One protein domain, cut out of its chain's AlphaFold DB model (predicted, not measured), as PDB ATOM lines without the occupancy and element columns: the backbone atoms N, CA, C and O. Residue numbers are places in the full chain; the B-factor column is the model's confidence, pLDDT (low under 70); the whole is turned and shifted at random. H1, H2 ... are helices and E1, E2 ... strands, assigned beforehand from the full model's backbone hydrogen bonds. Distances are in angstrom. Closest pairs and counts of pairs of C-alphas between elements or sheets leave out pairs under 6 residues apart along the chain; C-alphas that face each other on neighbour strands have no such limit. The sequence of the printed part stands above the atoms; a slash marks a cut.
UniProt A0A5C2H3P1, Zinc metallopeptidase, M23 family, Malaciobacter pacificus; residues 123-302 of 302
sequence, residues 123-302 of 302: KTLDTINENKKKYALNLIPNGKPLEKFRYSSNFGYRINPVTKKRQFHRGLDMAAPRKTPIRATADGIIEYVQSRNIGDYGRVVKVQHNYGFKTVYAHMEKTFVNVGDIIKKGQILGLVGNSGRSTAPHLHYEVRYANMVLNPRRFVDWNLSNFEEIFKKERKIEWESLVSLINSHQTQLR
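AT A GLANCE: This is residues 123 to 302 of the 302 residues of the protein "Zinc metallopeptidase, M23 family" of Malaciobacter pacificus (UniProt A0A5C2H3P1). The body is a sandwich of two sheets: a large, strongly twisted sheet of E1, E4, E6, E7, E8, E11 and E12, with a small sheet of E5, E10 and E9 face to face with part of it. H1, H2, H4 and H5 gather toward one end of the longest axis, H3 packs on the large sheet beside its strands, and the hairpin of E2 and E3 turns away from E1 and E4. The printed part has 180 residues, with the named elements in the order H1, H2, E1 to E12, H3, H4, H5; the class is mixed, helices and strands. The large sheet is branched, and the neighbour strands in the three sheets are antiparallel. The whole is compact, with a radius of gyration of the C-alphas of 16.5 A and spans of 48 by 34 by 28 A.

HOW THE PARTS SIT: H1, residues 123 to 126, is apart from H2, residues 130 to 139. E1, residues 150 to 153, runs on into E2, residues 156 to 159, at 79 degrees across a break of 2 residues. E2 forms a hairpin with E3, residues 166 to 169; N 158 and O 167 are within hydrogen-bond range at 3.0 A. E3 runs on at 88 degrees into E4, residues 172 to 175, the antiparallel neighbour of E1, with N 152 and O 173 at 2.9 A. After E5, residues 181 to 183, a meander follows, each strand the antiparallel neighbour of the one before: E6, residues 188 to 194, E7, residues 204 to 209, and E8, residues 213 to 218. Within hydrogen-bond range are N 191 and O 206 across E6 and E7, at 3.0 A, and N 207 and O 215 across E7 and E8, at 2.9 A. E9, residues 220 to 223, forms a hairpin with E10, residues 236 to 240, with N 239 and O 222 at 2.9 A. E10 is the inner strand of the sheet E5, E10, E9, and across E5 and E10 the atoms N 182 and O 238 are within hydrogen-bond range at 2.9 A. E11, residues 250 to 257, has E4 and E12, residues 260 to 262, on one side and E8 on the other, with N 174 and O 251 at 2.8 A, N 257 and O 260 at 2.9 A, and N 216 and O 254 at 3.1 A. The facing parts of the two sheets are 8.5 A centre to centre, their strands at 38 degrees. H3, residues 264 to 268, is on the large sheet at a height of 6.2 A, over none of its strands; H2 only grazes that sheet, with residues 138 to 139. H4, residues 277 to 281, only just touches H3, with 3 pairs of C-alphas within 8 A, the closest being Arg 266 and Ile 278 at 6.5 A. H5, residues 287 to 300, touches H2 with residues 294 to 298 alone, about perpendicular at 76 degrees, the closest C-alphas being Ala 136 and Ile 294 at 7.1 A. H5 only just touches H1, with 3 such pairs, C-alphas 124 and 288 being closest at 7.2 A. Every O i to N i+4 pair is within hydrogen-bond range in H2, H3, H4 and H5; H1 is too short for one.

IN THESE COORDINATES: H1 begins at C-alpha 123, (19.817, 50.013, 27.123). H2 measures 14.4 A, E6 17.4 A, E7 16.2 A and E8 16.8 A from first to last C-alpha. E11, the longest strand, runs 23.2 A from C-alpha 250 at (56.763, 42.883, 45.055). H5, the longest helix, measures 20.2 A and ends at C-alpha 300, (30.992, 39.841, 12.849).

THE WHOLE: The C-alphas of Lys 164 and Arg 302 are the farthest apart, at 54.9 A. The printed part has no cut, and its one long link is E9 to E10, residues 224 to 235. The mean pLDDT of the printed part is 91.1; residues 299 to 302 are under 70.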
ATOM      1  N   LYS A 123      20.024  50.704  28.401       71.69
ATOM      2  CA  LYS A 123      19.817  50.013  27.123       71.69
ATOM      3  C   LYS A 123      21.074  49.275  26.659       71.69
ATOM      4  O   LYS A 123      20.977  48.128  26.233       71.69
ATOM      5  N   THR A 124      22.241  49.906  26.745       72.75
ATOM      6  CA  THR A 124      23.512  49.297  26.344       72.75
ATOM      7  C   THR A 124      23.923  48.187  27.298       72.75
ATOM      8  O   THR A 124      24.322  47.126  26.817       72.75
ATOM      9  N   LEU A 125      23.721  48.349  28.610       73.38
ATOM     10  CA  LEU A 125      23.917  47.275  29.595       73.38
ATOM     11  C   LEU A 125      23.040  46.049  29.306       73.38
ATOM     12  O   LEU A 125      23.549  44.925  29.311       73.38
ATOM     13  N   ASP A 126      21.769  46.261  28.958       73.62
ATOM     14  CA  ASP A 126      20.820  45.190  28.630       73.62
ATOM     15  C   ASP A 126      21.244  44.397  27.375       73.62
ATOM     16  O   ASP A 126      20.928  43.214  27.234       73.62
ATOM     17  N   THR A 127      22.028  45.000  26.468       75.12
ATOM     18  CA  THR A 127      22.562  44.286  25.294       75.12
ATOM     19  C   THR A 127      23.719  43.332  25.613       75.12
ATOM     20  O   THR A 127      24.077  42.501  24.762       75.12
ATOM     21  N   ILE A 128      24.332  43.437  26.800       78.94
ATOM     22  CA  ILE A 128      25.513  42.660  27.191       78.94
ATOM     23  C   ILE A 128      25.087  41.350  27.865       78.94
ATOM     24  O   ILE A 128      25.012  41.230  29.087       78.94
ATOM     25  N   ASN A 129      24.872  40.316  27.054       85.81
ATOM     26  CA  ASN A 129      24.689  38.954  27.559       85.81
ATOM     27  C   ASN A 129      25.983  38.378  28.178       85.81
ATOM     28  O   ASN A 129      27.078  38.914  28.002       85.81
ATOM     29  N   GLU A 130      25.888  37.243  28.877       86.19
ATOM     30  CA  GLU A 130      27.052  36.622  29.532       86.19
ATOM     31  C   GLU A 130      28.219  36.322  28.583       86.19
ATOM     32  O   GLU A 130      29.382  36.465  28.963       86.19
ATOM     33  N   ASN A 131      27.930  35.929  27.340       86.88
ATOM     34  CA  ASN A 131      28.964  35.632  26.349       86.88
ATOM     35  C   ASN A 131      29.754  36.892  25.976       86.88
ATOM     36  O   ASN A 131      30.977  36.835  25.875       86.88
ATOM     37  N   LYS A 132      29.072  38.034  25.835       87.81
ATOM     38  CA  LYS A 132      29.694  39.350  25.636       87.81
ATOM     39  C   LYS A 132      30.521  39.774  26.845       87.81
ATOM     40  O   LYS A 132      31.651  40.223  26.671       87.81
ATOM     41  N   LYS A 133      30.016  39.557  28.069       90.19
ATOM     42  CA  LYS A 133      30.774  39.825  29.306       90.19
ATOM     43  C   LYS A 133      32.077  39.024  29.331       90.19
ATOM     44  O   LYS A 133      33.146  39.593  29.527       90.19
ATOM     45  N   LYS A 134      32.015  37.715  29.061       91.00
ATOM     46  CA  LYS A 134      33.199  36.838  28.996       91.00
ATOM     47  C   LYS A 134      34.175  37.265  27.900       91.00
ATOM     48  O   LYS A 134      35.376  37.304  28.147       91.00
ATOM     49  N   TYR A 135      33.670  37.622  26.719       91.06
ATOM     50  CA  TYR A 135      34.495  38.129  25.623       91.06
ATOM     51  C   TYR A 135      35.233  39.414  26.028       91.06
ATOM     52  O   TYR A 135      36.457  39.469  25.935       91.06
ATOM     53  N   ALA A 136      34.531  40.398  26.596       91.94
ATOM     54  CA  ALA A 136      35.142  41.622  27.110       91.94
ATOM     55  C   ALA A 136      36.201  41.337  28.192       91.94
ATOM     56  O   ALA A 136      37.303  41.879  28.131       91.94
ATOM     57  N   LEU A 137      35.918  40.430  29.135       94.31
ATOM     58  CA  LEU A 137      36.855  40.042  30.199       94.31
ATOM     59  C   LEU A 137      38.072  39.240  29.699       94.31
ATOM     60  O   LEU A 137      39.050  39.094  30.436       94.31
ATOM     61  N   ASN A 138      38.056  38.721  28.474       95.00
ATOM     62  CA  ASN A 138      39.260  38.162  27.863       95.00
ATOM     63  C   ASN A 138      40.124  39.245  27.217       95.00
ATOM     64  O   ASN A 138      41.341  39.109  27.197       95.00
ATOM     65  N   LEU A 139      39.521  40.327  26.722       94.31
ATOM     66  CA  LEU A 139      40.209  41.347  25.930       94.31
ATOM     67  C   LEU A 139      40.649  42.579  26.730       94.31
ATOM     68  O   LEU A 139      41.584  43.262  26.315       94.31
ATOM     69  N   ILE A 140      39.989  42.863  27.854       96.19
ATOM     70  CA  ILE A 140      40.271  44.008  28.727       96.19
ATOM     71  C   ILE A 140      40.904  43.504  30.029       96.19
ATOM     72  O   ILE A 140      40.380  42.548  30.610       96.19
ATOM     73  N   PRO A 141      41.994  44.128  30.521       97.69
ATOM     74  CA  PRO A 141      42.650  43.737  31.768       97.69
ATOM     75  C   PRO A 141      41.665  43.596  32.924       97.69
ATOM     76  O   PRO A 141      40.961  44.542  33.254       97.69
ATOM     77  N   ASN A 142      41.616  42.427  33.558       97.56
ATOM     78  CA  ASN A 142      40.838  42.232  34.781       97.56
ATOM     79  C   ASN A 142      41.339  41.047  35.602       97.56
ATOM     80  O   ASN A 142      42.034  40.160  35.089       97.56
ATOM     81  N   GLY A 143      40.929  41.017  36.864       96.12
ATOM     82  CA  GLY A 143      41.342  40.001  37.813       96.12
ATOM     83  C   GLY A 143      42.783  40.183  38.287       96.12
ATOM     84  O   GLY A 143      43.499  41.127  37.942       96.12
ATOM     85  N   LYS A 144      43.215  39.249  39.130       96.81
ATOM     86  CA  LYS A 144      44.488  39.342  39.843       96.81
ATOM     87  C   LYS A 144      45.653  38.815  38.988       96.81
ATOM     88  O   LYS A 144      45.596  37.664  38.556       96.81
ATOM     89  N   PRO A 145      46.745  39.587  38.802       97.50
ATOM     90  CA  PRO A 145      47.950  39.101  38.120       97.50
ATOM     91  C   PRO A 145      48.768  38.121  38.977       97.50
ATOM     92  O   PRO A 145      49.638  37.423  38.458       97.50
ATOM     93  N   LEU A 146      48.497  38.067  40.287       97.62
ATOM     94  CA  LEU A 146      49.110  37.167  41.263       97.62
ATOM     95  C   LEU A 146      48.020  36.405  42.020       97.62
ATOM     96  O   LEU A 146      46.990  36.971  42.368       97.62
ATOM     97  N   GLU A 147      48.262  35.136  42.339       94.38
ATOM     98  CA  GLU A 147      47.286  34.315  43.068       94.38
ATOM     99  C   GLU A 147      47.191  34.703  44.552       94.38
ATOM    100  O   GLU A 147      46.100  34.891  45.090       94.38
ATOM    101  N   LYS A 148      48.346  34.870  45.210       94.38
ATOM    102  CA  LYS A 148      48.461  35.249  46.624       94.38
ATOM    103  C   LYS A 148      49.408  36.429  46.758       94.38
ATOM    104  O   LYS A 148      50.561  36.352  46.343       94.38
ATOM    105  N   PHE A 149      48.919  37.514  47.342       96.38
ATOM    106  CA  PHE A 149      49.689  38.734  47.553       96.38
ATOM    107  C   PHE A 149      49.026  39.602  48.625       96.38
ATOM    108  O   PHE A 149      47.867  39.398  48.990       96.38
ATOM    109  N   ARG A 150      49.761  40.611  49.090       96.44
ATOM    110  CA  ARG A 150      49.238  41.698  49.921       96.44
ATOM    111  C   ARG A 150      49.486  43.023  49.214       96.44
ATOM    112  O   ARG A 150      50.584  43.252  48.720       96.44
ATOM    113  N   TYR A 151      48.507  43.921  49.209       94.81
ATOM    114  CA  TYR A 151      48.732  45.286  48.735       94.81
ATOM    115  C   TYR A 151      49.767  45.982  49.632       94.81
ATOM    116  O   TYR A 151      49.566  46.114  50.842       94.81
ATOM    117  N   SER A 152      50.902  46.377  49.054       91.44
ATOM    118  CA  SER A 152      51.960  47.118  49.750       91.44
ATOM    119  C   SER A 152      51.902  48.611  49.470       91.44
ATOM    120  O   SER A 152      52.313  49.397  50.320       91.44
ATOM    121  N   SER A 153      51.385  49.015  48.309       89.75
ATOM    122  CA  SER A 153      51.178  50.425  47.992       89.75
ATOM    123  C   SER A 153      50.063  50.629  46.980       89.75
ATOM    124  O   SER A 153      49.972  49.883  46.010       89.75
ATOM    125  N   ASN A 154      49.238  51.652  47.201       89.69
ATOM    126  CA  ASN A 154      48.114  51.994  46.331       89.69
ATOM    127  C   ASN A 154      48.539  52.928  45.191       89.69
ATOM    128  O   ASN A 154      49.571  53.598  45.267       89.69
ATOM    129  N   PHE A 155      47.705  52.975  44.157       89.44
ATOM    130  CA  PHE A 155      47.740  53.983  43.102       89.44
ATOM    131  C   PHE A 155      47.408  55.377  43.652       89.44
ATOM    132  O   PHE A 155      46.606  55.490  44.581       89.44
ATOM    133  N   GLY A 156      47.987  56.422  43.057       86.69
ATOM    134  CA  GLY A 156      47.721  57.818  43.410       86.69
ATOM    135  C   GLY A 156      48.845  58.494  44.199       86.69
ATOM    136  O   GLY A 156      49.949  57.959  44.342       86.69
ATOM    137  N   TYR A 157      48.582  59.701  44.706       80.44
ATOM    138  CA  TYR A 157      49.558  60.466  45.483       80.44
ATOM    139  C   TYR A 157      49.903  59.785  46.803       80.44
ATOM    140  O   TYR A 157      49.039  59.520  47.636       80.44
ATOM    141  N   ARG A 158      51.199  59.567  47.027       81.06
ATOM    142  CA  ARG A 158      51.720  59.028  48.286       81.06
ATOM    143  C   ARG A 158      53.116  59.550  48.583       81.06
ATOM    144  O   ARG A 158      53.804  60.064  47.706       81.06
ATOM    145  N   ILE A 159      53.562  59.374  49.821       78.38
ATOM    146  CA  ILE A 159      54.970  59.576  50.166       78.38
ATOM    147  C   ILE A 159      55.758  58.390  49.605       78.38
ATOM    148  O   ILE A 159      55.510  57.231  49.954       78.38
ATOM    149  N   ASN A 160      56.697  58.668  48.707       75.25
ATOM    150  CA  ASN A 160      57.572  57.653  48.146       75.25
ATOM    151  C   ASN A 160      58.489  57.100  49.261       75.25
ATOM    152  O   ASN A 160      59.169  57.874  49.941       75.25
ATOM    153  N   PRO A 161      58.545  55.771  49.471       72.38
ATOM    154  CA  PRO A 161      59.278  55.174  50.584       72.38
ATOM    155  C   PRO A 161      60.795  55.357  50.476       72.38
ATOM    156  O   PRO A 161      61.462  55.360  51.513       72.38
ATOM    157  N   VAL A 162      61.315  55.527  49.254       73.94
ATOM    158  CA  VAL A 162      62.737  55.708  48.939       73.94
ATOM    159  C   VAL A 162      63.116  57.184  49.006       73.94
ATOM    160  O   VAL A 162      64.033  57.548  49.730       73.94
ATOM    161  N   THR A 163      62.401  58.046  48.278       75.62
ATOM    162  CA  THR A 163      62.773  59.468  48.157       75.62
ATOM    163  C   THR A 163      62.208  60.344  49.273       75.62
ATOM    164  O   THR A 163      62.618  61.494  49.394       75.62
ATOM    165  N   LYS A 164      61.259  59.828  50.069       78.62
ATOM    166  CA  LYS A 164      60.522  60.544  51.131       78.62
ATOM    167  C   LYS A 164      59.757  61.785  50.656       78.62
ATOM    168  O   LYS A 164      59.265  62.551  51.477       78.62
ATOM    169  N   LYS A 165      59.604  61.966  49.343       78.25
ATOM    170  CA  LYS A 165      58.826  63.051  48.735       78.25
ATOM    171  C   LYS A 165      57.428  62.567  48.367       78.25
ATOM    172  O   LYS A 165      57.237  61.383  48.079       78.25
ATOM    173  N   ARG A 166      56.454  63.479  48.352       77.88
ATOM    174  CA  ARG A 166      55.137  63.218  47.761       77.88
ATOM    175  C   ARG A 166      55.335  62.987  46.261       77.88
ATOM    176  O   ARG A 166      55.918  63.826  45.585       77.88
ATOM    177  N   GLN A 167      54.918  61.828  45.767       78.31
ATOM    178  CA  GLN A 167      55.005  61.450  44.360       78.31
ATOM    179  C   GLN A 167      53.728  60.712  43.963       78.31
ATOM    180  O   GLN A 167      53.162  59.948  44.752       78.31
ATOM    181  N   PHE A 168      53.282  60.928  42.728       81.06
ATOM    182  CA  PHE A 168      52.189  60.161  42.155       81.06
ATOM    183  C   PHE A 168      52.651  58.745  41.800       81.06
ATOM    184  O   PHE A 168      53.601  58.547  41.041       81.06
ATOM    185  N   HIS A 169      51.979  57.744  42.357       86.25
ATOM    186  CA  HIS A 169      52.250  56.350  42.067       86.25
ATOM    187  C   HIS A 169      51.342  55.841  40.954       86.25
ATOM    188  O   HIS A 169      50.138  55.679  41.140       86.25
ATOM    189  N   ARG A 170      51.954  55.546  39.806       88.75
ATOM    190  CA  ARG A 170      51.279  55.136  38.567       88.75
ATOM    191  C   ARG A 170      50.726  53.706  38.587       88.75
ATOM    192  O   ARG A 170      50.054  53.300  37.647       88.75
ATOM    193  N   GLY A 171      50.984  52.940  39.641       92.19
ATOM    194  CA  GLY A 171      50.619  51.531  39.700       92.19
ATOM    195  C   GLY A 171      50.075  51.094  41.047       92.19
ATOM    196  O   GLY A 171      49.760  51.891  41.927       92.19
ATOM    197  N   LEU A 172      49.972  49.783  41.191       94.56
ATOM    198  CA  LEU A 172      49.573  49.075  42.391       94.56
ATOM    199  C   LEU A 172      50.700  48.109  42.749       94.56
ATOM    200  O   LEU A 172      51.051  47.243  41.946       94.56
ATOM    201  N   ASP A 173      51.258  48.263  43.948       96.19
ATOM    202  CA  ASP A 173      52.344  47.405  44.417       96.19
ATOM    203  C   ASP A 173      51.744  46.220  45.184       96.19
ATOM    204  O   ASP A 173      51.036  46.391  46.185       96.19
ATOM    205  N   MET A 174      52.026  45.011  44.705       97.69
ATOM    206  CA  MET A 174      51.552  43.748  45.265       97.69
ATOM    207  C   MET A 174      52.733  42.963  45.836       97.69
ATOM    208  O   MET A 174      53.500  42.338  45.102       97.69
ATOM    209  N   ALA A 175      52.884  42.986  47.159       97.81
ATOM    210  CA  ALA A 175      53.910  42.225  47.855       97.81
ATOM    211  C   ALA A 175      53.628  40.724  47.757       97.81
ATOM    212  O   ALA A 175      52.555  40.248  48.145       97.81
ATOM    213  N   ALA A 176      54.621  39.988  47.268       97.62
ATOM    214  CA  ALA A 176      54.603  38.540  47.144       97.62
ATOM    215  C   ALA A 176      56.043  37.998  47.206       97.62
ATOM    216  O   ALA A 176      56.983  38.722  46.861       97.62
ATOM    217  N   PRO A 177      56.249  36.736  47.625       97.81
ATOM    218  CA  PRO A 177      57.574  36.125  47.618       97.81
ATOM    219  C   PRO A 177      58.228  36.176  46.230       97.81
ATOM    220  O   PRO A 177      57.550  36.061  45.202       97.81
ATOM    221  N   ARG A 178      59.563  36.289  46.185       97.50
ATOM    222  CA  ARG A 178      60.309  36.121  44.926       97.50
ATOM    223  C   ARG A 178      59.954  34.778  44.301       97.50
ATOM    224  O   ARG A 178      59.721  33.805  45.010       97.50
ATOM    225  N   LYS A 179      59.977  34.723  42.970       97.69
ATOM    226  CA  LYS A 179      59.594  33.547  42.176       97.69
ATOM    227  C   LYS A 179      58.094  33.217  42.194       97.69
ATOM    228  O   LYS A 179      57.713  32.190  41.646       97.69
ATOM    229  N   THR A 180      57.237  34.082  42.743       98.38
ATOM    230  CA  THR A 180      55.784  33.951  42.549       98.38
ATOM    231  C   THR A 180      55.446  34.153  41.061       98.38
ATOM    232  O   THR A 180      55.930  35.130  40.480       98.38
ATOM    233  N   PRO A 181      54.657  33.271  40.419       98.56
ATOM    234  CA  PRO A 181      54.267  33.433  39.018       98.56
ATOM    235  C   PRO A 181      53.429  34.693  38.781       98.56
ATOM    236  O   PRO A 181      52.455  34.933  39.492       98.56
ATOM    237  N   ILE A 182      53.788  35.461  37.751       98.75
ATOM    238  CA  ILE A 182      53.048  36.638  37.282       98.75
ATOM    239  C   ILE A 182      52.234  36.237  36.057       98.75
ATOM    240  O   ILE A 182      52.799  35.707  35.099       98.75
ATOM    241  N   ARG A 183      50.928  36.505  36.073       98.56
ATOM    242  CA  ARG A 183      49.998  36.149  34.997       98.56
ATOM    243  C   ARG A 183      49.471  37.375  34.261       98.56
ATOM    244  O   ARG A 183      49.239  38.419  34.865       98.56
ATOM    245  N   ALA A 184      49.234  37.209  32.964       98.44
ATOM    246  CA  ALA A 184      48.576  38.204  32.131       98.44
ATOM    247  C   ALA A 184      47.112  38.400  32.544       98.44
ATOM    248  O   ALA A 184      46.376  37.428  32.719       98.44
ATOM    249  N   THR A 185      46.664  39.648  32.658       98.31
ATOM    250  CA  THR A 185      45.285  39.973  33.069       98.31
ATOM    251  C   THR A 185      44.291  40.044  31.907       98.31
ATOM    252  O   THR A 185      43.087  40.108  32.153       98.31
ATOM    253  N   ALA A 186      44.761  39.968  30.659       98.44
ATOM    254  CA  ALA A 186      43.957  39.851  29.440       98.44
ATOM    255  C   ALA A 186      44.799  39.306  28.271       98.44
ATOM    256  O   ALA A 186      46.030  39.278  28.349       98.44
ATOM    257  N   ASP A 187      44.129  38.903  27.194       98.38
ATOM    258  CA  ASP A 187      44.732  38.590  25.899       98.38
ATOM    259  C   ASP A 187      45.433  39.827  25.327       98.38
ATOM    260  O   ASP A 187      44.979  40.962  25.504       98.38
ATOM    261  N   GLY A 188      46.540  39.623  24.623       98.06
ATOM    262  CA  GLY A 188      47.292  40.728  24.046       98.06
ATOM    263  C   GLY A 188      48.564  40.291  23.341       98.06
ATOM    264  O   GLY A 188      48.775  39.109  23.078       98.06
ATOM    265  N   ILE A 189      49.413  41.271  23.051       98.50
ATOM    266  CA  ILE A 189      50.724  41.093  22.432       98.50
ATOM    267  C   ILE A 189      51.762  41.778  23.317       98.50
ATOM    268  O   ILE A 189      51.524  42.865  23.851       98.50
ATOM    269  N   ILE A 190      52.922  41.152  23.491       98.50
ATOM    270  CA  ILE A 190      54.027  41.763  24.226       98.50
ATOM    271  C   ILE A 190      54.587  42.943  23.424       98.50
ATOM    272  O   ILE A 190      55.269  42.762  22.418       98.50
ATOM    273  N   GLU A 191      54.323  44.158  23.899       97.62
ATOM    274  CA  GLU A 191      54.803  45.405  23.291       97.62
ATOM    275  C   GLU A 191      56.282  45.641  23.612       97.62
ATOM    276  O   GLU A 191      57.042  46.140  22.787       97.62
ATOM    277  N   TYR A 192      56.702  45.303  24.834       98.00
ATOM    278  CA  TYR A 192      58.048  45.606  25.309       98.00
ATOM    279  C   TYR A 192      58.509  44.638  26.397       98.00
ATOM    280  O   TYR A 192      57.751  44.302  27.309       98.00
ATOM    281  N   VAL A 193      59.790  44.267  26.346       98.06
ATOM    282  CA  VAL A 193      60.466  43.473  27.375       98.06
ATOM    283  C   VAL A 193      61.813  44.103  27.699       98.06
ATOM    284  O   VAL A 193      62.641  44.314  26.817       98.06
ATOM    285  N   GLN A 194      62.059  44.338  28.985       97.31
ATOM    286  CA  GLN A 194      63.382  44.614  29.528       97.31
ATOM    287  C   GLN A 194      63.770  43.460  30.450       97.31
ATOM    288  O   GLN A 194      63.221  43.303  31.539       97.31
ATOM    289  N   SER A 195      64.730  42.647  30.016       94.19
ATOM    290  CA  SER A 195      65.228  41.493  30.775       94.19
ATOM    291  C   SER A 195      66.416  41.838  31.680       94.19
ATOM    292  O   SER A 195      66.770  41.063  32.577       94.19
ATOM    293  N   ARG A 196      67.035  43.010  31.479       94.38
ATOM    294  CA  ARG A 196      68.147  43.498  32.304       94.38
ATOM    295  C   ARG A 196      67.631  44.275  33.509       94.38
ATOM    296  O   ARG A 196      66.612  44.952  33.446       94.38
ATOM    297  N   ASN A 197      68.359  44.197  34.617       94.38
ATOM    298  CA  ASN A 197      68.049  44.960  35.821       94.38
ATOM    299  C   ASN A 197      68.539  46.414  35.675       94.38
ATOM    300  O   ASN A 197      69.601  46.758  36.188       94.38
ATOM    301  N   ILE A 198      67.818  47.231  34.901       90.75
ATOM    302  CA  ILE A 198      68.195  48.615  34.579       90.75
ATOM    303  C   ILE A 198      66.965  49.522  34.687       90.75
ATOM    304  O   ILE A 198      65.870  49.140  34.283       90.75
ATOM    305  N   GLY A 199      67.169  50.745  35.180       90.19
ATOM    306  CA  GLY A 199      66.116  51.749  35.337       90.19
ATOM    307  C   GLY A 199      65.196  51.480  36.528       90.19
ATOM    308  O   GLY A 199      65.339  50.483  37.239       90.19
ATOM    309  N   ASP A 200      64.239  52.379  36.743       89.81
ATOM    310  CA  ASP A 200      63.401  52.366  37.947       89.81
ATOM    311  C   ASP A 200      62.490  51.136  38.013       89.81
ATOM    312  O   ASP A 200      62.383  50.517  39.067       89.81
ATOM    313  N   TYR A 201      61.932  50.699  36.881       94.19
ATOM    314  CA  TYR A 201      61.143  49.465  36.808       94.19
ATOM    315  C   TYR A 201      61.989  48.183  36.929       94.19
ATOM    316  O   TYR A 201      61.453  47.118  37.239       94.19
ATOM    317  N   GLY A 202      63.304  48.255  36.691       96.50
ATOM    318  CA  GLY A 202      64.166  47.080  36.585       96.50
ATOM    319  C   GLY A 202      63.758  46.192  35.411       96.50
ATOM    320  O   GLY A 202      63.594  46.666  34.287       96.50
ATOM    321  N   ARG A 203      63.575  44.894  35.667       98.06
ATOM    322  CA  ARG A 203      63.009  43.986  34.670       98.06
ATOM    323  C   ARG A 203      61.510  44.203  34.565       98.06
ATOM    324  O   ARG A 203      60.809  44.189  35.580       98.06
ATOM    325  N   VAL A 204      61.032  44.372  33.340       98.31
ATOM    326  CA  VAL A 204      59.646  44.750  33.076       98.31
ATOM    327  C   VAL A 204      59.133  44.136  31.782       98.31
ATOM    328  O   VAL A 204      59.860  44.039  30.794       98.31
ATOM    329  N   VAL A 205      57.859  43.759  31.794       98.69
ATOM    330  CA  VAL A 205      57.081  43.372  30.615       98.69
ATOM    331  C   VAL A 205      55.934  44.364  30.454       98.69
ATOM    332  O   VAL A 205      55.243  44.674  31.427       98.69
ATOM    333  N   LYS A 206      55.728  44.864  29.235       98.38
ATOM    334  CA  LYS A 206      54.547  45.652  28.863       98.38
ATOM    335  C   LYS A 206      53.749  44.893  27.822       98.38
ATOM    336  O   LYS A 206      54.311  44.402  26.843       98.38
ATOM    337  N   VAL A 207      52.447  44.820  28.040       98.56
ATOM    338  CA  VAL A 207      51.516  44.116  27.165       98.56
ATOM    339  C   VAL A 207      50.545  45.121  26.573       98.56
ATOM    340  O   VAL A 207      49.903  45.866  27.314       98.56
ATOM    341  N   GLN A 208      50.426  45.112  25.248       98.31
ATOM    342  CA  GLN A 208      49.363  45.788  24.520       98.31
ATOM    343  C   GLN A 208      48.161  44.848  24.433       98.31
ATOM    344  O   GLN A 208      48.257  43.741  23.905       98.31
ATOM    345  N   HIS A 209      47.024  45.306  24.935       97.94
ATOM    346  CA  HIS A 209      45.744  44.616  24.844       97.94
ATOM    347  C   HIS A 209      44.861  45.271  23.781       97.94
ATOM    348  O   HIS A 209      45.242  46.247  23.125       97.94
ATOM    349  N   ASN A 210      43.658  44.732  23.617       94.25
ATOM    350  CA  ASN A 210      42.671  45.288  22.704       94.25
ATOM    351  C   ASN A 210      42.126  46.628  23.211       94.25
ATOM    352  O   ASN A 210      42.289  46.989  24.378       94.25
ATOM    353  N   TYR A 211      41.469  47.361  22.312       91.81
ATOM    354  CA  TYR A 211      40.777  48.618  22.616       91.81
ATOM    355  C   TYR A 211      41.665  49.676  23.293       91.81
ATOM    356  O   TYR A 211      41.184  50.480  24.075       91.81
ATOM    357  N   GLY A 212      42.976  49.674  23.026       91.75
ATOM    358  CA  GLY A 212      43.901  50.684  23.555       91.75
ATOM    359  C   GLY A 212      44.351  50.474  25.005       91.75
ATOM    360  O   GLY A 212      45.065  51.326  25.540       91.75
ATOM    361  N   PHE A 213      43.995  49.353  25.640       97.19
ATOM    362  CA  PHE A 213      44.488  49.015  26.976       97.19
ATOM    363  C   PHE A 213      45.935  48.522  26.946       97.19
ATOM    364  O   PHE A 213      46.340  47.780  26.053       97.19
ATOM    365  N   LYS A 214      46.708  48.873  27.973       98.19
ATOM    366  CA  LYS A 214      48.051  48.337  28.217       98.19
ATOM    367  C   LYS A 214      48.205  47.933  29.674       98.19
ATOM    368  O   LYS A 214      47.635  48.572  30.559       98.19
ATOM    369  N   THR A 215      49.018  46.916  29.931       98.44
ATOM    370  CA  THR A 215      49.440  46.566  31.292       98.44
ATOM    371  C   THR A 215      50.951  46.524  31.416       98.44
ATOM    372  O   THR A 215      51.661  46.190  30.465       98.44
ATOM    373  N   VAL A 216      51.450  46.898  32.590       98.38
ATOM    374  CA  VAL A 216      52.883  46.912  32.908       98.38
ATOM    375  C   VAL A 216      53.124  46.023  34.120       98.38
ATOM    376  O   VAL A 216      52.435  46.163  35.126       98.38
ATOM    377  N   TYR A 217      54.111  45.134  34.022       98.50
ATOM    378  CA  TYR A 217      54.532  44.214  35.081       98.50
ATOM    379  C   TYR A 217      56.011  44.451  35.361       98.50
ATOM    380  O   TYR A 217      56.850  44.096  34.534       98.50
ATOM    381  N   ALA A 218      56.344  45.076  36.487       98.25
ATOM    382  CA  ALA A 218      57.706  45.512  36.797       98.25
ATOM    383  C   ALA A 218      58.279  44.871  38.070       98.25
ATOM    384  O   ALA A 218      57.617  44.087  38.752       98.25
ATOM    385  N   HIS A 219      59.543  45.191  38.360       97.94
ATOM    386  CA  HIS A 219      60.345  44.615  39.443       97.94
ATOM    387  C   HIS A 219      60.515  43.090  39.348       97.94
ATOM    388  O   HIS A 219      60.717  42.402  40.352       97.94
ATOM    389  N   MET A 220      60.472  42.549  38.128       98.44
ATOM    390  CA  MET A 220      60.480  41.107  37.886       98.44
ATOM    391  C   MET A 220      61.845  40.464  38.192       98.44
ATOM    392  O   MET A 220      62.920  41.047  38.040       98.44
ATOM    393  N   GLU A 221      61.824  39.197  38.588       98.00
ATOM    394  CA  GLU A 221      63.033  38.381  38.729       98.00
ATOM    395  C   GLU A 221      63.507  37.901  37.358       98.00
ATOM    396  O   GLU A 221      64.686  38.000  37.016       98.00
ATOM    397  N   LYS A 222      62.559  37.378  36.578       97.56
ATOM    398  CA  LYS A 222      62.776  36.738  35.285       97.56
ATOM    399  C   LYS A 222      61.537  36.926  34.414       97.56
ATOM    400  O   LYS A 222      60.418  36.862  34.924       97.56
ATOM    401  N   THR A 223      61.750  37.130  33.121       97.38
ATOM    402  CA  THR A 223      60.709  37.171  32.086       97.38
ATOM    403  C   THR A 223      60.723  35.849  31.312       97.38
ATOM    404  O   THR A 223      61.784  35.243  31.146       97.38
ATOM    405  N   PHE A 224      59.556  35.375  30.876       97.94
ATOM    406  CA  PHE A 224      59.402  34.148  30.075       97.94
ATOM    407  C   PHE A 224      58.902  34.411  28.654       97.94
ATOM    408  O   PHE A 224      58.666  33.469  27.908       97.94
ATOM    409  N   VAL A 225      58.733  35.681  28.302       98.12
ATOM    410  CA  VAL A 225      58.163  36.131  27.035       98.12
ATOM    411  C   VAL A 225      59.121  37.081  26.326       98.12
ATOM    412  O   VAL A 225      59.964  37.717  26.971       98.12
ATOM    413  N   ASN A 226      58.957  37.188  25.014       97.88
ATOM    414  CA  ASN A 226      59.694  38.068  24.119       97.88
ATOM    415  C   ASN A 226      58.757  39.100  23.482       97.88
ATOM    416  O   ASN A 226      57.539  38.940  23.468       97.88
ATOM    417  N   VAL A 227      59.336  40.183  22.961       98.38
ATOM    418  CA  VAL A 227      58.582  41.197  22.212       98.38
ATOM    419  C   VAL A 227      57.932  40.552  20.987       98.38
ATOM    420  O   VAL A 227      58.598  39.827  20.254       98.38
ATOM    421  N   GLY A 228      56.649  40.837  20.769       97.88
ATOM    422  CA  GLY A 228      55.854  40.278  19.676       97.88
ATOM    423  C   GLY A 228      55.097  38.991  20.018       97.88
ATOM    424  O   GLY A 228      54.219  38.606  19.248       97.88
ATOM    425  N   ASP A 229      55.361  38.357  21.166       98.38
ATOM    426  CA  ASP A 229      54.626  37.156  21.570       98.38
ATOM    427  C   ASP A 229      53.132  37.471  21.758       98.38
ATOM    428  O   ASP A 229      52.763  38.426  22.450       98.38
ATOM    429  N   ILE A 230      52.264  36.639  21.174       98.19
ATOM    430  CA  ILE A 230      50.820  36.667  21.426       98.19
ATOM    431  C   ILE A 230      50.564  35.917  22.729       98.19
ATOM    432  O   ILE A 230      50.964  34.762  22.879       98.19
ATOM    433  N   ILE A 231      49.867  36.559  23.661       97.69
ATOM    434  CA  ILE A 231      49.577  35.989  24.971       97.69
ATOM    435  C   ILE A 231      48.082  35.836  25.217       97.69
ATOM    436  O   ILE A 231      47.258  36.619  24.735       97.69
ATOM    437  N   LYS A 232      47.746  34.834  26.028       98.06
ATOM    438  CA  LYS A 232      46.392  34.611  26.531       98.06
ATOM    439  C   LYS A 232      46.242  35.057  27.978       98.06
ATOM    440  O   LYS A 232      47.188  34.988  28.766       98.06
ATOM    441  N   LYS A 233      45.035  35.478  28.353       97.88
ATOM    442  CA  LYS A 233      44.677  35.762  29.744       97.88
ATOM    443  C   LYS A 233      45.067  34.579  30.637       97.88
ATOM    444  O   LYS A 233      44.787  33.423  30.334       97.88
ATOM    445  N   GLY A 234      45.727  34.874  31.752       97.69
ATOM    446  CA  GLY A 234      46.204  33.880  32.712       97.69
ATOM    447  C   GLY A 234      47.557  33.248  32.371       97.69
ATOM    448  O   GLY A 234      48.126  32.575  33.238       97.69
ATOM    449  N   GLN A 235      48.108  33.476  31.172       98.31
ATOM    450  CA  GLN A 235      49.435  32.993  30.788       98.31
ATOM    451  C   GLN A 235      50.515  33.585  31.696       98.31
ATOM    452  O   GLN A 235      50.471  34.765  32.046       98.31
ATOM    453  N   ILE A 236      51.491  32.761  32.081       98.50
ATOM    454  CA  ILE A 236      52.601  33.192  32.932       98.50
ATOM    455  C   ILE A 236      53.584  34.017  32.093       98.50
ATOM    456  O   ILE A 236      54.148  33.523  31.122       98.50
ATOM    457  N   LEU A 237      53.810  35.263  32.502       98.31
ATOM    458  CA  LEU A 237      54.719  36.210  31.845       98.31
ATOM    459  C   LEU A 237      56.134  36.166  32.426       98.31
ATOM    460  O   LEU A 237      57.108  36.557  31.781       98.31
ATOM    461  N   GLY A 238      56.251  35.721  33.673       98.19
ATOM    462  CA  GLY A 238      57.503  35.706  34.408       98.19
ATOM    463  C   GLY A 238      57.279  35.547  35.901       98.19
ATOM    464  O   GLY A 238      56.258  35.018  36.341       98.19
ATOM    465  N   LEU A 239      58.256  36.005  36.676       98.62
ATOM    466  CA  LEU A 239      58.335  35.774  38.112       98.62
ATOM    467  C   LEU A 239      58.524  37.076  38.892       98.62
ATOM    468  O   LEU A 239      59.318  37.928  38.488       98.62
ATOM    469  N   VAL A 240      57.858  37.193  40.042       98.62
ATOM    470  CA  VAL A 240      58.053  38.295  41.000       98.62
ATOM    471  C   VAL A 240      59.505  38.331  41.463       98.62
ATOM    472  O   VAL A 240      60.088  37.291  41.783       98.62
ATOM    473  N   GLY A 241      60.081  39.530  41.511       98.06
ATOM    474  CA  GLY A 241      61.461  39.760  41.915       98.06
ATOM    475  C   GLY A 241      61.601  40.923  42.881       98.06
ATOM    476  O   GLY A 241      60.722  41.199  43.691       98.06
ATOM    477  N   ASN A 242      62.768  41.557  42.820       97.31
ATOM    478  CA  ASN A 242      63.101  42.775  43.557       97.31
ATOM    479  C   ASN A 242      64.077  43.639  42.730       97.31
ATOM    480  O   ASN A 242      65.053  44.167  43.255       97.31
ATOM    481  N   SER A 243      63.898  43.663  41.404       97.00
ATOM    482  CA  SER A 243      64.786  44.388  40.483       97.00
ATOM    483  C   SER A 243      64.397  45.864  40.365       97.00
ATOM    484  O   SER A 243      63.238  46.206  40.576       97.00
ATOM    485  N   GLY A 244      65.307  46.719  39.908       94.12
ATOM    486  CA  GLY A 244      65.066  48.150  39.750       94.12
ATOM    487  C   GLY A 244      65.013  48.870  41.092       94.12
ATOM    488  O   GLY A 244      65.646  48.456  42.065       94.12
ATOM    489  N   ARG A 245      64.241  49.953  41.154       90.19
ATOM    490  CA  ARG A 245      64.070  50.766  42.360       90.19
ATOM    491  C   ARG A 245      63.007  50.154  43.275       90.19
ATOM    492  O   ARG A 245      61.895  50.661  43.368       90.19
ATOM    493  N   SER A 246      63.369  49.067  43.951       89.75
ATOM    494  CA  SER A 246      62.489  48.320  44.856       89.75
ATOM    495  C   SER A 246      63.154  48.074  46.212       89.75
ATOM    496  O   SER A 246      64.328  47.714  46.283       89.75
ATOM    497  N   THR A 247      62.406  48.259  47.303       90.00
ATOM    498  CA  THR A 247      62.906  48.065  48.678       90.00
ATOM    499  C   THR A 247      62.674  46.653  49.214       90.00
ATOM    500  O   THR A 247      63.404  46.210  50.095       90.00
ATOM    501  N   ALA A 248      61.674  45.939  48.697       94.25
ATOM    502  CA  ALA A 248      61.319  44.583  49.108       94.25
ATOM    503  C   ALA A 248      60.600  43.844  47.964       94.25
ATOM    504  O   ALA A 248      60.023  44.509  47.104       94.25
ATOM    505  N   PRO A 249      60.582  42.497  47.940       97.75
ATOM    506  CA  PRO A 249      59.941  41.742  46.866       97.75
ATOM    507  C   PRO A 249      58.460  42.090  46.663       97.75
ATOM    508  O   PRO A 249      57.636  41.920  47.566       97.75
ATOM    509  N   HIS A 250      58.127  42.569  45.466       97.75
ATOM    510  CA  HIS A 250      56.763  42.883  45.055       97.75
ATOM    511  C   HIS A 250      56.650  42.941  43.527       97.75
ATOM    512  O   HIS A 250      57.647  43.049  42.815       97.75
ATOM    513  N   LEU A 251      55.417  42.868  43.033       98.25
ATOM    514  CA  LEU A 251      55.064  43.227  41.665       98.25
ATOM    515  C   LEU A 251      54.559  44.667  41.657       98.25
ATOM    516  O   LEU A 251      53.601  44.972  42.364       98.25
ATOM    517  N   HIS A 252      55.149  45.514  40.824       98.00
ATOM    518  CA  HIS A 252      54.535  46.785  40.458       98.00
ATOM    519  C   HIS A 252      53.686  46.578  39.201       98.00
ATOM    520  O   HIS A 252      54.210  46.169  38.159       98.00
ATOM    521  N   TYR A 253      52.377  46.806  39.324       98.31
ATOM    522  CA  TYR A 253      51.392  46.559  38.273       98.31
ATOM    523  C   TYR A 253      50.674  47.845  37.869       98.31
ATOM    524  O   TYR A 253      50.102  48.526  38.718       98.31
ATOM    525  N   GLU A 254      50.647  48.155  36.576       98.00
ATOM    526  CA  GLU A 254      49.906  49.304  36.043       98.00
ATOM    527  C   GLU A 254      48.855  48.861  35.025       98.00
ATOM    528  O   GLU A 254      49.074  47.917  34.261       98.00
ATOM    529  N   VAL A 255      47.749  49.605  34.968       97.75
ATOM    530  CA  VAL A 255      46.764  49.551  33.883       97.75
ATOM    531  C   VAL A 255      46.738  50.923  33.228       97.75
ATOM    532  O   VAL A 255      46.631  51.945  33.905       97.75
ATOM    533  N   ARG A 256      46.850  50.951  31.904       95.75
ATOM    534  CA  ARG A 256      46.819  52.177  31.109       95.75
ATOM    535  C   ARG A 256      45.777  52.054  30.008       95.75
ATOM    536  O   ARG A 256      45.522  50.955  29.518       95.75
ATOM    537  N   TYR A 257      45.216  53.185  29.610       93.25
ATOM    538  CA  TYR A 257      44.312  53.300  28.473       93.25
ATOM    539  C   TYR A 257      44.769  54.474  27.616       93.25
ATOM    540  O   TYR A 257      44.820  55.610  28.093       93.25
ATOM    541  N   ALA A 258      45.177  54.188  26.377       86.56
ATOM    542  CA  ALA A 258      45.902  55.133  25.532       86.56
ATOM    543  C   ALA A 258      47.097  55.760  26.290       86.56
ATOM    544  O   ALA A 258      48.024  55.047  26.681       86.56
ATOM    545  N   ASN A 259      47.064  57.074  26.532       79.31
ATOM    546  CA  ASN A 259      48.114  57.807  27.245       79.31
ATOM    547  C   ASN A 259      47.817  58.014  28.741       79.31
ATOM    548  O   ASN A 259      48.639  58.591  29.449       79.31
ATOM    549  N   MET A 260      46.668  57.545  29.232       85.12
ATOM    550  CA  MET A 260      46.223  57.746  30.609       85.12
ATOM    551  C   MET A 260      46.594  56.556  31.492       85.12
ATOM    552  O   MET A 260      46.473  55.395  31.089       85.12
ATOM    553  N   VAL A 261      47.005  56.843  32.725       88.88
ATOM    554  CA  VAL A 261      47.205  55.825  33.759       88.88
ATOM    555  C   VAL A 261      45.921  55.698  34.576       88.88
ATOM    556  O   VAL A 261      45.379  56.696  35.055       88.88
ATOM    557  N   LEU A 262      45.425  54.473  34.718       91.25
ATOM    558  CA  LEU A 262      44.181  54.169  35.417       91.25
ATOM    559  C   LEU A 262      44.468  53.509  36.760       91.25
ATOM    560  O   LEU A 262      45.533  52.924  36.954       91.25
ATOM    561  N   ASN A 263      43.499  53.552  37.677       93.75
ATOM    562  CA  ASN A 263      43.646  52.890  38.968       93.75
ATOM    563  C   ASN A 263      43.576  51.361  38.782       93.75
ATOM    564  O   ASN A 263      42.481  50.829  38.565       93.75
ATOM    565  N   PRO A 264      44.689  50.611  38.934       96.12
ATOM    566  CA  PRO A 264      44.706  49.182  38.628       96.12
ATOM    567  C   PRO A 264      43.790  48.373  39.546       96.12
ATOM    568  O   PRO A 264      43.313  47.312  39.151       96.12
ATOM    569  N   ARG A 265      43.502  48.872  40.757       94.44
ATOM    570  CA  ARG A 265      42.655  48.179  41.735       94.44
ATOM    571  C   ARG A 265      41.244  47.943  41.204       94.44
ATOM    572  O   ARG A 265      40.690  46.871  41.420       94.44
ATOM    573  N   ARG A 266      40.701  48.904  40.446       94.31
ATOM    574  CA  ARG A 266      39.366  48.804  39.836       94.31
ATOM    575  C   ARG A 266      39.275  47.616  38.877       94.31
ATOM    576  O   ARG A 266      38.270  46.924  38.879       94.31
ATOM    577  N   PHE A 267      40.345  47.340  38.133       96.69
ATOM    578  CA  PHE A 267      40.432  46.218  37.196       96.69
ATOM    579  C   PHE A 267      40.785  44.899  37.889       96.69
ATOM    580  O   PHE A 267      40.273  43.848  37.515       96.69
ATOM    581  N   VAL A 268      41.636  44.935  38.916       96.00
ATOM    582  CA  VAL A 268      42.021  43.738  39.681       96.00
ATOM    583  C   VAL A 268      40.826  43.111  40.397       96.00
ATOM    584  O   VAL A 268      40.716  41.885  40.442       96.00
ATOM    585  N   ASP A 269      39.930  43.944  40.926       93.94
ATOM    586  CA  ASP A 269      38.719  43.494  41.615       93.94
ATOM    587  C   ASP A 269      37.569  43.179  40.630       93.94
ATOM    588  O   ASP A 269      36.585  42.539  41.011       93.94
ATOM    589  N   TRP A 270      37.690  43.582  39.359       95.69
ATOM    590  CA  TRP A 270      36.676  43.377  38.322       95.69
ATOM    591  C   TRP A 270      36.694  41.950  37.774       95.69
ATOM    592  O   TRP A 270      37.743  41.389  37.450       95.69
ATOM    593  N   ASN A 271      35.514  41.349  37.688       93.75
ATOM    594  CA  ASN A 271      35.285  39.997  37.209       93.75
ATOM    595  C   ASN A 271      33.828  39.847  36.715       93.75
ATOM    596  O   ASN A 271      33.089  40.822  36.584       93.75
ATOM    597  N   LEU A 272      33.405  38.616  36.411       91.81
ATOM    598  CA  LEU A 272      32.078  38.354  35.850       91.81
ATOM    599  C   LEU A 272      30.926  38.683  36.817       91.81
ATOM    600  O   LEU A 272      29.887  39.153  36.357       91.81
ATOM    601  N   SER A 273      31.090  38.469  38.129       91.12
ATOM    602  CA  SER A 273      30.012  38.674  39.109       91.12
ATOM    603  C   SER A 273      29.735  40.148  39.393       91.12
ATOM    604  O   SER A 273      28.618  40.502  39.747       91.12
ATOM    605  N   ASN A 274      30.738  41.011  39.233       92.44
ATOM    606  CA  ASN A 274      30.641  42.453  39.463       92.44
ATOM    607  C   ASN A 274      30.919  43.254  38.184       92.44
ATOM    608  O   ASN A 274      31.506  44.336  38.226       92.44
ATOM    609  N   PHE A 275      30.496  42.713  37.038       88.94
ATOM    610  CA  PHE A 275      30.844  43.244  35.723       88.94
ATOM    611  C   PHE A 275      30.501  44.734  35.555       88.94
ATOM    612  O   PHE A 275      31.251  45.472  34.926       88.94
ATOM    613  N   GLU A 276      29.401  45.193  36.148       87.81
ATOM    614  CA  GLU A 276      28.906  46.567  36.000       87.81
ATOM    615  C   GLU A 276      29.643  47.588  36.877       87.81
ATOM    616  O   GLU A 276      29.566  48.791  36.629       87.81
ATOM    617  N   GLU A 277      30.391  47.140  37.892       88.12
ATOM    618  CA  GLU A 277      31.068  48.054  38.815       88.12
ATOM    619  C   GLU A 277      32.158  48.881  38.134       88.12
ATOM    620  O   GLU A 277      32.414  50.011  38.555       88.12
ATOM    621  N   ILE A 278      32.804  48.342  37.094       89.81
ATOM    622  CA  ILE A 278      33.891  49.048  36.409       89.81
ATOM    623  C   ILE A 278      33.394  50.330  35.738       89.81
ATOM    624  O   ILE A 278      34.102  51.334  35.766       89.81
ATOM    625  N   PHE A 279      32.162  50.319  35.219       87.19
ATOM    626  CA  PHE A 279      31.557  51.453  34.519       87.19
ATOM    627  C   PHE A 279      31.298  52.623  35.466       87.19
ATOM    628  O   PHE A 279      31.503  53.775  35.100       87.19
ATOM    629  N   LYS A 280      30.924  52.314  36.713       85.12
ATOM    630  CA  LYS A 280      30.712  53.309  37.770       85.12
ATOM    631  C   LYS A 280      32.030  53.802  38.356       85.12
ATOM    632  O   LYS A 280      32.189  54.980  38.649       85.12
ATOM    633  N   LYS A 281      32.985  52.888  38.557       85.44
ATOM    634  CA  LYS A 281      34.247  53.209  39.232       85.44
ATOM    635  C   LYS A 281      35.219  53.939  38.314       85.44
ATOM    636  O   LYS A 281      35.869  54.857  38.789       85.44
ATOM    637  N   GLU A 282      35.370  53.553  37.049       86.19
ATOM    638  CA  GLU A 282      36.379  54.112  36.137       86.19
ATOM    639  C   GLU A 282      35.755  54.977  35.039       86.19
ATOM    640  O   GLU A 282      35.660  54.567  33.888       86.19
ATOM    641  N   ARG A 283      35.354  56.202  35.385       82.69
ATOM    642  CA  ARG A 283      34.657  57.119  34.464       82.69
ATOM    643  C   ARG A 283      35.553  57.801  33.429       82.69
ATOM    644  O   ARG A 283      35.056  58.438  32.512       82.69
ATOM    645  N   LYS A 284      36.881  57.648  33.520       81.06
ATOM    646  CA  LYS A 284      37.813  58.245  32.543       81.06
ATOM    647  C   LYS A 284      37.645  57.656  31.137       81.06
ATOM    648  O   LYS A 284      37.986  58.318  30.154       81.06
ATOM    649  N   ILE A 285      37.113  56.437  31.040       84.94
ATOM    650  CA  ILE A 285      36.899  55.710  29.787       84.94
ATOM    651  C   ILE A 285      35.481  55.963  29.268       84.94
ATOM    652  O   ILE A 285      34.514  55.915  30.021       84.94
ATOM    653  N   GLU A 286      35.353  56.173  27.960       86.12
ATOM    654  CA  GLU A 286      34.061  56.258  27.268       86.12
ATOM    655  C   GLU A 286      33.478  54.856  27.052       86.12
ATOM    656  O   GLU A 286      33.619  54.241  25.991       86.12
ATOM    657  N   TRP A 287      32.861  54.318  28.105       86.06
ATOM    658  CA  TRP A 287      32.365  52.943  28.119       86.06
ATOM    659  C   TRP A 287      31.257  52.674  27.107       86.06
ATOM    660  O   TRP A 287      31.231  51.584  26.547       86.06
ATOM    661  N   GLU A 288      30.385  53.643  26.833       83.31
ATOM    662  CA  GLU A 288      29.314  53.509  25.836       83.31
ATOM    663  C   GLU A 288      29.894  53.194  24.443       83.31
ATOM    664  O   GLU A 288      29.591  52.156  23.848       83.31
ATOM    665  N   SER A 289      30.833  54.025  23.977       85.56
ATOM    666  CA  SER A 289      31.555  53.836  22.712       85.56
ATOM    667  C   SER A 289      32.296  52.498  22.671       85.56
ATOM    668  O   SER A 289      32.236  51.763  21.682       85.56
ATOM    669  N   LEU A 290      32.976  52.150  23.765       86.25
ATOM    670  CA  LEU A 290      33.786  50.940  23.846       86.25
ATOM    671  C   LEU A 290      32.933  49.663  23.856       86.25
ATOM    672  O   LEU A 290      33.255  48.698  23.164       86.25
ATOM    673  N   VAL A 291      31.828  49.647  24.599       85.62
ATOM    674  CA  VAL A 291      30.894  48.515  24.632       85.62
ATOM    675  C   VAL A 291      30.187  48.356  23.289       85.62
ATOM    676  O   VAL A 291      30.052  47.230  22.807       85.62
ATOM    677  N   SER A 292      29.788  49.460  22.652       84.00
ATOM    678  CA  SER A 292      29.226  49.440  21.297       84.00
ATOM    679  C   SER A 292      30.194  48.802  20.290       84.00
ATOM    680  O   SER A 292      29.810  47.908  19.532       84.00
ATOM    681  N   LEU A 293      31.481  49.157  20.361       85.12
ATOM    682  CA  LEU A 293      32.532  48.573  19.524       85.12
ATOM    683  C   LEU A 293      32.763  47.078  19.806       85.12
ATOM    684  O   LEU A 293      32.912  46.278  18.884       85.12
ATOM    685  N   ILE A 294      32.764  46.663  21.075       83.69
ATOM    686  CA  ILE A 294      32.872  45.238  21.437       83.69
ATOM    687  C   ILE A 294      31.689  44.449  20.867       83.69
ATOM    688  O   ILE A 294      31.864  43.351  20.329       83.69
ATOM    689  N   ASN A 295      30.486  45.016  20.972       80.31
ATOM    690  CA  ASN A 295      29.258  44.414  20.476       80.31
ATOM    691  C   ASN A 295      29.277  44.234  18.950       80.31
ATOM    692  O   ASN A 295      28.845  43.183  18.463       80.31
ATOM    693  N   SER A 296      29.778  45.218  18.198       81.06
ATOM    694  CA  SER A 296      29.858  45.129  16.736       81.06
ATOM    695  C   SER A 296      30.850  44.049  16.286       81.06
ATOM    696  O   SER A 296      30.491  43.195  15.476       81.06
ATOM    697  N   HIS A 297      32.043  43.997  16.885       79.31
ATOM    698  CA  HIS A 297      33.066  43.001  16.545       79.31
ATOM    699  C   HIS A 297      32.637  41.565  16.862       79.31
ATOM    700  O   HIS A 297      32.892  40.656  16.076       79.31
ATOM    701  N   GLN A 298      31.952  41.331  17.987       71.25
ATOM    702  CA  GLN A 298      31.469  39.984  18.302       71.25
ATOM    703  C   GLN A 298      30.381  39.510  17.330       71.25
ATOM    704  O   GLN A 298      30.265  38.311  17.079       71.25
ATOM    705  N   THR A 299      29.584  40.432  16.790       65.50
ATOM    706  CA  THR A 299      28.528  40.097  15.825       65.50
ATOM    707  C   THR A 299      29.117  39.664  14.478       65.50
ATOM    708  O   THR A 299      28.537  38.807  13.830       65.50
ATOM    709  N   GLN A 300      30.287  40.188  14.094       60.91
ATOM    710  CA  GLN A 300      30.992  39.841  12.849       60.91
ATOM    711  C   GLN A 300      31.774  38.518  12.906       60.91
ATOM    712  O   GLN A 300      32.164  37.993  11.869       60.91
ATOM    713  N   LEU A 301      32.037  37.988  14.106       57.97
ATOM    714  CA  LEU A 301      32.739  36.713  14.312       57.97
ATOM    715  C   LEU A 301      31.786  35.502  14.367       57.97
ATOM    716  O   LEU A 301      32.219  34.400  14.713       57.97
ATOM    717  N   ARG A 302      30.497  35.710  14.079       47.78
ATOM    718  CA  ARG A 302      29.474  34.672  13.911       47.78
ATOM    719  C   ARG A 302      29.096  34.559  12.446       47.78
ATOM    720  O   ARG A 302      28.844  33.411  12.030       47.78
TER     721      ARG A 302